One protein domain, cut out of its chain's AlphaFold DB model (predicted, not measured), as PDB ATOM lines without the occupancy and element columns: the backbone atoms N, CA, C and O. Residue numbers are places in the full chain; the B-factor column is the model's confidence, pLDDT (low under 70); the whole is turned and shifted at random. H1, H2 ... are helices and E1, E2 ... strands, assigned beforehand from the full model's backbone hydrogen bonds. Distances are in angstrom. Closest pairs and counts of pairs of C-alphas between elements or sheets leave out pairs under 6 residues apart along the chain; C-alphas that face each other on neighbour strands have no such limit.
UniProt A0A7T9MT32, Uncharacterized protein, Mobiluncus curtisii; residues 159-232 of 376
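What this domain is: This is residues 159 to 232 of the 376 residues of an uncharacterized protein of Mobiluncus curtisii (UniProt A0A7T9MT32). Two short strand hairpins stand end to end in a narrow ribbon, E1 and E2 at one end and E3 and E4 in the middle, with H1 packed beside E3 and the longer H2 running crosswise beside E4. The far end of the ribbon is a loop, residues 185 to 196, which joins E3 to E4. The printed part has 74 residues, in the order E1, E2, E3, E4, H1, H2; its two sheets, E1 - E2 and E3 - E4, are both antiparallel, and the class is mixed. It is only just compact, close to loose, with a radius of gyration of the C-alphas of 13.2 A and spans of 44 by 33 by 21 A.

Where its parts are: E1, residues 169 to 172, begins with C-alpha 169 at (17.217, 118.967, -70.317) and is 10.0 A long. E2 is residues 175 to 178, E3 residues 181 to 184 and E4 residues 197 to 200. H1, residues 202 to 211, is 14.7 A long. H2, residues 214 to 232, is 26.7 A long and ends with C-alpha 232 at (0.404, 109.464, -55.987).

How they stand to each other: In the hairpin E1 and E2, N 170 and O 177 are 2.9 A apart, within hydrogen-bond range. E2 runs on into E3 across a break of 2 residues, at 10 degrees. In the hairpin E3 and E4, N 183 and O 198 are 2.9 A apart, within hydrogen-bond range. The closest C-alphas of E3 and H1 are those of Glu 181 and Lys 202, 5.9 A; those of E4 and H2 are Ala 198 and Leu 220, 6.7 A. H1 and H2 are only just apart, at 8.1 A. E1 and E2 are apart from both helices. Every O i to N i+4 pair is within hydrogen-bond range in H2, and 5 of 6 in H1.

The domain as a whole: The two C-alphas farthest apart are those of His 173 and Gly 189, 44.6 A. The printed part has no cut. The link from E3 to E4 is long, and the others are tight. The mean pLDDT of the printed part is 91.2, and no printed residue is under 70.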
ATOM      1  N   ARG A 159       8.687 118.486 -62.764       83.62
ATOM      2  CA  ARG A 159       8.114 118.876 -64.065       83.62
ATOM      3  C   ARG A 159       8.858 120.088 -64.652       83.62
ATOM      4  O   ARG A 159       8.240 121.068 -65.057       83.62
ATOM      5  N   GLY A 160      10.191 120.036 -64.643       90.94
ATOM      6  CA  GLY A 160      11.095 121.172 -64.820       90.94
ATOM      7  C   GLY A 160      11.755 121.600 -63.506       90.94
ATOM      8  O   GLY A 160      11.561 120.990 -62.461       90.94
ATOM      9  N   CYS A 161      12.545 122.672 -63.564       94.81
ATOM     10  CA  CYS A 161      13.172 123.289 -62.401       94.81
ATOM     11  C   CYS A 161      12.127 123.612 -61.335       94.81
ATOM     12  O   CYS A 161      11.167 124.330 -61.610       94.81
ATOM     13  N   THR A 162      12.357 123.133 -60.115       94.56
ATOM     14  CA  THR A 162      11.456 123.360 -58.974       94.56
ATOM     15  C   THR A 162      11.226 124.848 -58.731       94.56
ATOM     16  O   THR A 162      10.096 125.277 -58.541       94.56
ATOM     17  N   GLU A 163      12.262 125.668 -58.889       93.31
ATOM     18  CA  GLU A 163      12.178 127.117 -58.714       93.31
ATOM     19  C   GLU A 163      11.382 127.834 -59.819       93.31
ATOM     20  O   GLU A 163      10.492 128.633 -59.533       93.31
ATOM     21  N   CYS A 164      11.741 127.606 -61.085       93.62
ATOM     22  CA  CYS A 164      11.346 128.480 -62.198       93.62
ATOM     23  C   CYS A 164      10.654 127.761 -63.365       93.62
ATOM     24  O   CYS A 164      10.318 128.400 -64.360       93.62
ATOM     25  N   GLY A 165      10.491 126.439 -63.293       91.88
ATOM     26  CA  GLY A 165       9.861 125.617 -64.330       91.88
ATOM     27  C   GLY A 165      10.689 125.411 -65.603       91.88
ATOM     28  O   GLY A 165      10.226 124.746 -66.524       91.88
ATOM     29  N   THR A 166      11.915 125.949 -65.687       94.50
ATOM     30  CA  THR A 166      12.793 125.724 -66.852       94.50
ATOM     31  C   THR A 166      13.046 124.225 -67.052       94.50
ATOM     32  O   THR A 166      13.360 123.549 -66.071       94.50
ATOM     33  N   PRO A 167      12.956 123.689 -68.284       92.88
ATOM     34  CA  PRO A 167      13.258 122.288 -68.551       92.88
ATOM     35  C   PRO A 167      14.646 121.884 -68.041       92.88
ATOM     36  O   PRO A 167      15.622 122.607 -68.222       92.88
ATOM     37  N   LEU A 168      14.739 120.699 -67.436       93.94
ATOM     38  CA  LEU A 168      15.986 120.164 -66.874       93.94
ATOM     39  C   LEU A 168      16.863 119.445 -67.905       93.94
ATOM     40  O   LEU A 168      17.857 118.810 -67.561       93.94
ATOM     41  N   ARG A 169      16.498 119.541 -69.183       91.25
ATOM     42  CA  ARG A 169      17.217 118.967 -70.317       91.25
ATOM     43  C   ARG A 169      17.411 120.035 -71.373       91.25
ATOM     44  O   ARG A 169      16.505 120.824 -71.636       91.25
ATOM     45  N   VAL A 170      18.580 120.028 -71.995       88.69
ATOM     46  CA  VAL A 170      18.912 120.914 -73.110       88.69
ATOM     47  C   VAL A 170      19.010 120.074 -74.373       88.69
ATOM     48  O   VAL A 170      19.627 119.008 -74.372       88.69
ATOM     49  N   ILE A 171      18.390 120.567 -75.446       87.88
ATOM     50  CA  ILE A 171      18.435 119.955 -76.772       87.88
ATOM     51  C   ILE A 171      19.151 120.920 -77.710       87.88
ATOM     52  O   ILE A 171      18.712 122.055 -77.895       87.88
ATOM     53  N   ALA A 172      20.245 120.470 -78.316       88.56
ATOM     54  CA  ALA A 172      21.004 121.241 -79.293       88.56
ATOM     55  C   ALA A 172      21.486 120.317 -80.411       88.56
ATOM     56  O   ALA A 172      22.040 119.256 -80.148       88.56
ATOM     57  N   HIS A 173      21.270 120.708 -81.671       89.06
ATOM     58  CA  HIS A 173      21.710 119.942 -82.848       89.06
ATOM     59  C   HIS A 173      21.310 118.450 -82.829       89.06
ATOM     60  O   HIS A 173      22.066 117.592 -83.275       89.06
ATOM     61  N   GLY A 174      20.125 118.130 -82.294       87.69
ATOM     62  CA  GLY A 174      19.639 116.749 -82.170       87.69
ATOM     63  C   GLY A 174      20.284 115.937 -81.040       87.69
ATOM     64  O   GLY A 174      19.943 114.772 -80.871       87.69
ATOM     65  N   GLN A 175      21.183 116.533 -80.254       87.00
ATOM     66  CA  GLN A 175      21.720 115.950 -79.029       87.00
ATOM     67  C   GLN A 175      20.924 116.437 -77.822       87.00
ATOM     68  O   GLN A 175      20.503 117.594 -77.774       87.00
ATOM     69  N   GLN A 176      20.740 115.550 -76.847       89.00
ATOM     70  CA  GLN A 176      20.085 115.844 -75.580       89.00
ATOM     71  C   GLN A 176      21.076 115.607 -74.445       89.00
ATOM     72  O   GLN A 176      21.737 114.570 -74.410       89.00
ATOM     73  N   ALA A 177      21.146 116.552 -73.516       89.06
ATOM     74  CA  ALA A 177      21.919 116.418 -72.291       89.06
ATOM     75  C   ALA A 177      21.100 116.895 -71.092       89.06
ATOM     76  O   ALA A 177      20.285 117.819 -71.201       89.06
ATOM     77  N   ASP A 178      21.340 116.271 -69.946       91.50
ATOM     78  CA  ASP A 178      20.803 116.728 -68.673       91.50
ATOM     79  C   ASP A 178      21.468 118.054 -68.268       91.50
ATOM     80  O   ASP A 178      22.673 118.261 -68.427       91.50
ATOM     81  N   SER A 179      20.659 118.993 -67.788       93.81
ATOM     82  CA  SER A 179      21.084 120.342 -67.415       93.81
ATOM     83  C   SER A 179      20.396 120.774 -66.126       93.81
ATOM     84  O   SER A 179      19.597 121.717 -66.099       93.81
ATOM     85  N   TYR A 180      20.735 120.079 -65.048       95.62
ATOM     86  CA  TYR A 180      20.227 120.340 -63.712       95.62
ATOM     87  C   TYR A 180      21.293 120.071 -62.655       95.62
ATOM     88  O   TYR A 180      22.330 119.474 -62.938       95.62
ATOM     89  N   GLU A 181      21.003 120.516 -61.441       95.25
ATOM     90  CA  GLU A 181      21.676 120.099 -60.220       95.25
ATOM     91  C   GLU A 181      20.615 119.778 -59.170       95.25
ATOM     92  O   GLU A 181      19.577 120.445 -59.090       95.25
ATOM     93  N   MET A 182      20.870 118.740 -58.376       95.12
ATOM     94  CA  MET A 182      20.013 118.391 -57.253       95.12
ATOM     95  C   MET A 182      20.567 118.997 -55.966       95.12
ATOM     96  O   MET A 182      21.693 118.697 -55.567       95.12
ATOM     97  N   VAL A 183      19.768 119.845 -55.319       95.94
ATOM     98  CA  VAL A 183      20.144 120.541 -54.081       95.94
ATOM     99  C   VAL A 183      19.475 119.899 -52.872       95.94
ATOM    100  O   VAL A 183      18.346 119.421 -52.968       95.94
ATOM    101  N   PHE A 184      20.172 119.898 -51.736       95.62
ATOM    102  CA  PHE A 184      19.631 119.476 -50.445       95.62
ATOM    103  C   PHE A 184      18.844 120.622 -49.797       95.62
ATOM    104  O   PHE A 184      19.272 121.776 -49.838       95.62
ATOM    105  N   LEU A 185      17.694 120.300 -49.210       95.19
ATOM    106  CA  LEU A 185      16.750 121.255 -48.635       95.19
ATOM    107  C   LEU A 185      16.852 121.312 -47.109       95.19
ATOM    108  O   LEU A 185      15.820 121.249 -46.452       95.19
ATOM    109  N   ASP A 186      18.062 121.378 -46.549       90.81
ATOM    110  CA  ASP A 186      18.340 121.560 -45.111       90.81
ATOM    111  C   ASP A 186      17.426 120.747 -44.176       90.81
ATOM    112  O   ASP A 186      16.775 121.275 -43.271       90.81
ATOM    113  N   ALA A 187      17.276 119.452 -44.459       86.06
ATOM    114  CA  ALA A 187      16.502 118.556 -43.610       86.06
ATOM    115  C   ALA A 187      17.243 118.247 -42.307       86.06
ATOM    116  O   ALA A 187      18.447 117.990 -42.304       86.06
ATOM    117  N   ASP A 188      16.497 118.256 -41.205       82.50
ATOM    118  CA  ASP A 188      16.994 117.848 -39.898       82.50
ATOM    119  C   ASP A 188      16.911 116.321 -39.754       82.50
ATOM    120  O   ASP A 188      15.945 115.697 -40.196       82.50
ATOM    121  N   GLY A 189      17.891 115.723 -39.075       80.44
ATOM    122  CA  GLY A 189      17.945 114.286 -38.799       80.44
ATOM    123  C   GLY A 189      18.994 113.543 -39.624       80.44
ATOM    124  O   GLY A 189      19.874 114.159 -40.225       80.44
ATOM    125  N   ASP A 190      18.891 112.213 -39.615       72.38
ATOM    126  CA  ASP A 190      19.952 111.303 -40.080       72.38
ATOM    127  C   ASP A 190      19.496 110.411 -41.252       72.38
ATOM    128  O   ASP A 190      20.271 109.613 -41.785       72.38
ATOM    129  N   GLU A 191      18.225 110.530 -41.642       81.56
ATOM    130  CA  GLU A 191      17.594 109.781 -42.721       81.56
ATOM    131  C   GLU A 191      16.840 110.762 -43.618       81.56
ATOM    132  O   GLU A 191      15.959 111.483 -43.155       81.56
ATOM    133  N   TYR A 192      17.220 110.796 -44.894       92.12
ATOM    134  CA  TYR A 192      16.703 111.756 -45.863       92.12
ATOM    135  C   TYR A 192      15.922 111.028 -46.950       92.12
ATOM    136  O   TYR A 192      16.369 110.000 -47.468       92.12
ATOM    137  N   GLY A 193      14.754 111.561 -47.288       91.19
ATOM    138  CA  GLY A 193      13.889 111.076 -48.353       91.19
ATOM    139  C   GLY A 193      13.995 111.917 -49.627       91.19
ATOM    140  O   GLY A 193      14.700 112.925 -49.667       91.19
ATOM    141  N   PRO A 194      13.255 111.551 -50.687       91.00
ATOM    142  CA  PRO A 194      13.242 112.314 -51.936       91.00
ATOM    143  C   PRO A 194      12.711 113.745 -51.766       91.00
ATOM    144  O   PRO A 194      13.114 114.635 -52.507       91.00
ATOM    145  N   ASP A 195      11.829 113.990 -50.791       90.50
ATOM    146  CA  ASP A 195      11.250 115.319 -50.554       90.50
ATOM    147  C   ASP A 195      12.249 116.307 -49.910       90.50
ATOM    148  O   ASP A 195      11.988 117.514 -49.913       90.50
ATOM    149  N   ASP A 196      13.398 115.817 -49.425       94.19
ATOM    150  CA  ASP A 196      14.499 116.614 -48.861       94.19
ATOM    151  C   ASP A 196      15.466 117.142 -49.934       94.19
ATOM    152  O   ASP A 196      16.476 117.775 -49.616       94.19
ATOM    153  N   PHE A 197      15.160 116.905 -51.212       95.56
ATOM    154  CA  PHE A 197      15.954 117.353 -52.350       95.56
ATOM    155  C   PHE A 197      15.093 118.048 -53.398       95.56
ATOM    156  O   PHE A 197      13.945 117.676 -53.610       95.56
ATOM    157  N   ALA A 198      15.650 119.023 -54.113       95.94
ATOM    158  CA  ALA A 198      14.993 119.646 -55.261       95.94
ATOM    159  C   ALA A 198      15.886 119.593 -56.499       95.94
ATOM    160  O   ALA A 198      17.081 119.879 -56.424       95.94
ATOM    161  N   ALA A 199      15.293 119.290 -57.654       96.19
ATOM    162  CA  ALA A 199      15.972 119.415 -58.936       96.19
ATOM    163  C   ALA A 199      15.814 120.846 -59.471       96.19
ATOM    164  O   ALA A 199      14.696 121.345 -59.663       96.19
ATOM    165  N   LEU A 200      16.941 121.519 -59.696       97.06
ATOM    166  CA  LEU A 200      17.010 122.905 -60.148       97.06
ATOM    167  C   LEU A 200      17.805 123.007 -61.450       97.06
ATOM    168  O   LEU A 200      18.755 122.262 -61.673       97.06
ATOM    169  N   CYS A 201      17.461 123.963 -62.315       96.44
ATOM    170  CA  CYS A 201      18.363 124.335 -63.402       96.44
ATOM    171  C   CYS A 201      19.633 124.973 -62.815       96.44
ATOM    172  O   CYS A 201      19.575 125.597 -61.751       96.44
ATOM    173  N   LYS A 202      20.768 124.859 -63.516       95.88
ATOM    174  CA  LYS A 202      22.076 125.324 -63.014       95.88
ATOM    175  C   LYS A 202      22.063 126.756 -62.445       95.88
ATOM    176  O   LYS A 202      22.518 126.930 -61.324       95.88
ATOM    177  N   PRO A 203      21.441 127.766 -63.096       95.94
ATOM    178  CA  PRO A 203      21.380 129.118 -62.526       95.94
ATOM    179  C   PRO A 203      20.627 129.203 -61.188       95.94
ATOM    180  O   PRO A 203      21.005 129.966 -60.299       95.94
ATOM    181  N   CYS A 204      19.542 128.439 -61.033       96.81
ATOM    182  CA  CYS A 204      18.784 128.394 -59.783       96.81
ATOM    183  C   CYS A 204      19.560 127.654 -58.691       96.81
ATOM    184  O   CYS A 204      19.549 128.107 -57.550       96.81
ATOM    185  N   ALA A 205      20.253 126.569 -59.043       97.00
ATOM    186  CA  ALA A 205      21.107 125.828 -58.121       97.00
ATOM    187  C   ALA A 205      22.285 126.676 -57.624       97.00
ATOM    188  O   ALA A 205      22.500 126.763 -56.419       97.00
ATOM    189  N   GLU A 206      22.974 127.388 -58.520       96.44
ATOM    190  CA  GLU A 206      24.041 128.330 -58.164       96.44
ATOM    191  C   GLU A 206      23.528 129.406 -57.198       96.44
ATOM    192  O   GLU A 206      24.118 129.642 -56.143       96.44
ATOM    193  N   LYS A 207      22.384 130.029 -57.513       95.75
ATOM    194  CA  LYS A 207      21.763 131.034 -56.639       95.75
ATOM    195  C   LYS A 207      21.406 130.454 -55.266       95.75
ATOM    196  O   LYS A 207      21.639 131.114 -54.253       95.75
ATOM    197  N   TYR A 208      20.851 129.245 -55.236       96.44
ATOM    198  CA  TYR A 208      20.496 128.545 -54.005       96.44
ATOM    199  C   TYR A 208      21.745 128.231 -53.166       96.44
ATOM    200  O   TYR A 208      21.801 128.565 -51.985       96.44
ATOM    201  N   GLY A 209      22.785 127.662 -53.776       93.56
ATOM    202  CA  GLY A 209      24.033 127.304 -53.099       93.56
ATOM    203  C   GLY A 209      24.800 128.502 -52.531       93.56
ATOM    204  O   GLY A 209      25.512 128.350 -51.542       93.56
ATOM    205  N   LEU A 210      24.639 129.696 -53.110       93.44
ATOM    206  CA  LEU A 210      25.297 130.911 -52.623       93.44
ATOM    207  C   LEU A 210      24.709 131.436 -51.307       93.44
ATOM    208  O   LEU A 210      25.474 131.822 -50.423       93.44
ATOM    209  N   ALA A 211      23.379 131.534 -51.201       91.69
ATOM    210  CA  ALA A 211      22.724 132.191 -50.063       91.69
ATOM    211  C   ALA A 211      21.211 131.907 -49.980       91.69
ATOM    212  O   ALA A 211      20.413 132.843 -49.882       91.69
ATOM    213  N   HIS A 212      20.790 130.642 -50.051       95.44
ATOM    214  CA  HIS A 212      19.387 130.304 -49.793       95.44
ATOM    215  C   HIS A 212      18.966 130.692 -48.369       95.44
ATOM    216  O   HIS A 212      19.763 130.729 -47.429       95.44
ATOM    217  N   THR A 213      17.681 130.999 -48.220       95.44
ATOM    218  CA  THR A 213      17.047 131.298 -46.934       95.44
ATOM    219  C   THR A 213      16.104 130.166 -46.519       95.44
ATOM    220  O   THR A 213      15.646 129.414 -47.382       95.44
ATOM    221  N   PRO A 214      15.704 130.074 -45.237       95.19
ATOM    222  CA  PRO A 214      14.666 129.129 -44.813       95.19
ATOM    223  C   PRO A 214      13.356 129.268 -45.608       95.19
ATOM    224  O   PRO A 214      12.686 128.282 -45.886       95.19
ATOM    225  N   THR A 215      13.021 130.484 -46.053       94.44
ATOM    226  CA  THR A 215      11.858 130.733 -46.916       94.44
ATOM    227  C   THR A 215      12.002 130.076 -48.291       94.44
ATOM    228  O   THR A 215      11.017 129.587 -48.846       94.44
ATOM    229  N   ASP A 216      13.213 130.055 -48.857       94.81
ATOM    230  CA  ASP A 216      13.482 129.367 -50.124       94.81
ATOM    231  C   ASP A 216      13.348 127.851 -49.955       94.81
ATOM    232  O   ASP A 216      12.692 127.201 -50.770       94.81
ATOM    233  N   VAL A 217      13.886 127.313 -48.856       95.31
ATOM    234  CA  VAL A 217      13.749 125.897 -48.475       95.31
ATOM    235  C   VAL A 217      12.273 125.507 -48.359       95.31
ATOM    236  O   VAL A 217      11.833 124.546 -48.993       95.31
ATOM    237  N   ASP A 218      11.480 126.271 -47.604       92.25
ATOM    238  CA  ASP A 218      10.058 125.988 -47.386       92.25
ATOM    239  C   ASP A 218       9.252 125.997 -48.685       92.25
ATOM    240  O   ASP A 218       8.376 125.146 -48.886       92.25
ATOM    241  N   ARG A 219       9.566 126.929 -49.587       93.25
ATOM    242  CA  ARG A 219       8.914 127.035 -50.892       93.25
ATOM    243  C   ARG A 219       9.233 125.834 -51.783       93.25
ATOM    244  O   ARG A 219       8.305 125.248 -52.340       93.25
ATOM    245  N   LEU A 220      10.502 125.428 -51.874       94.94
ATOM    246  CA  LEU A 220      10.902 124.242 -52.643       94.94
ATOM    247  C   LEU A 220      10.281 122.963 -52.061       94.94
ATOM    248  O   LEU A 220       9.703 122.165 -52.800       94.94
ATOM    249  N   ARG A 221      10.278 122.810 -50.731       92.19
ATOM    250  CA  ARG A 221       9.595 121.693 -50.056       92.19
ATOM    251  C   ARG A 221       8.092 121.684 -50.329       92.19
ATOM    252  O   ARG A 221       7.498 120.621 -50.498       92.19
ATOM    253  N   GLN A 222       7.448 122.851 -50.362       90.00
ATOM    254  CA  GLN A 222       6.030 122.947 -50.704       90.00
ATOM    255  C   GLN A 222       5.769 122.471 -52.136       90.00
ATOM    256  O   GLN A 222       4.830 121.704 -52.344       90.00
ATOM    257  N   GLN A 223       6.599 122.876 -53.098       90.31
ATOM    258  CA  GLN A 223       6.482 122.427 -54.487       90.31
ATOM    259  C   GLN A 223       6.705 120.917 -54.618       90.31
ATOM    260  O   GLN A 223       5.879 120.248 -55.240       90.31
ATOM    261  N   ASN A 224       7.718 120.361 -53.950       89.00
ATOM    262  CA  ASN A 224       7.932 118.914 -53.898       89.00
ATOM    263  C   ASN A 224       6.704 118.176 -53.373       89.00
ATOM    264  O   ASN A 224       6.229 117.252 -54.023       89.00
ATOM    265  N   ARG A 225       6.123 118.619 -52.249       85.19
ATOM    266  CA  ARG A 225       4.907 118.001 -51.692       85.19
ATOM    267  C   ARG A 225       3.735 118.019 -52.674       85.19
ATOM    268  O   ARG A 225       2.987 117.043 -52.728       85.19
ATOM    269  N   LEU A 226       3.574 119.098 -53.444       85.25
ATOM    270  CA  LEU A 226       2.540 119.186 -54.480       85.25
ATOM    271  C   LEU A 226       2.787 118.177 -55.607       85.25
ATOM    272  O   LEU A 226       1.848 117.513 -56.044       85.25
ATOM    273  N   TRP A 227       4.033 118.015 -56.047       86.31
ATOM    274  CA  TRP A 227       4.377 117.022 -57.062       86.31
ATOM    275  C   TRP A 227       4.244 115.590 -56.545       86.31
ATOM    276  O   TRP A 227       3.607 114.779 -57.204       86.31
ATOM    277  N   SER A 228       4.706 115.301 -55.328       83.88
ATOM    278  CA  SER A 228       4.547 113.999 -54.665       83.88
ATOM    279  C   SER A 228       3.073 113.631 -54.451       83.88
ATOM    280  O   SER A 228       2.705 112.457 -54.448       83.88
ATOM    281  N   LEU A 229       2.198 114.618 -54.233       83.81
ATOM    282  CA  LEU A 229       0.750 114.402 -54.224       83.81
ATOM    283  C   LEU A 229       0.226 114.100 -55.632       83.81
ATOM    284  O   LEU A 229      -0.558 113.170 -55.790       83.81
ATOM    285  N   SER A 230       0.673 114.849 -56.642       82.25
ATOM    286  CA  SER A 230       0.274 114.632 -58.036       82.25
ATOM    287  C   SER A 230       0.663 113.241 -58.538       82.25
ATOM    288  O   SER A 230      -0.189 112.568 -59.103       82.25
ATOM    289  N   ASP A 231       1.888 112.788 -58.257       82.56
ATOM    290  CA  ASP A 231       2.380 111.459 -58.637       82.56
ATOM    291  C   ASP A 231       1.542 110.352 -57.993       82.56
ATOM    292  O   ASP A 231       1.095 109.444 -58.680       82.56
ATOM    293  N   ARG A 232       1.252 110.449 -56.687       83.00
ATOM    294  CA  ARG A 232       0.404 109.464 -55.987       83.00
ATOM    295  C   ARG A 232      -1.008 109.401 -56.556       83.00
ATOM    296  O   ARG A 232      -1.614 108.334 -56.595       83.00
TER     297      ARG A 232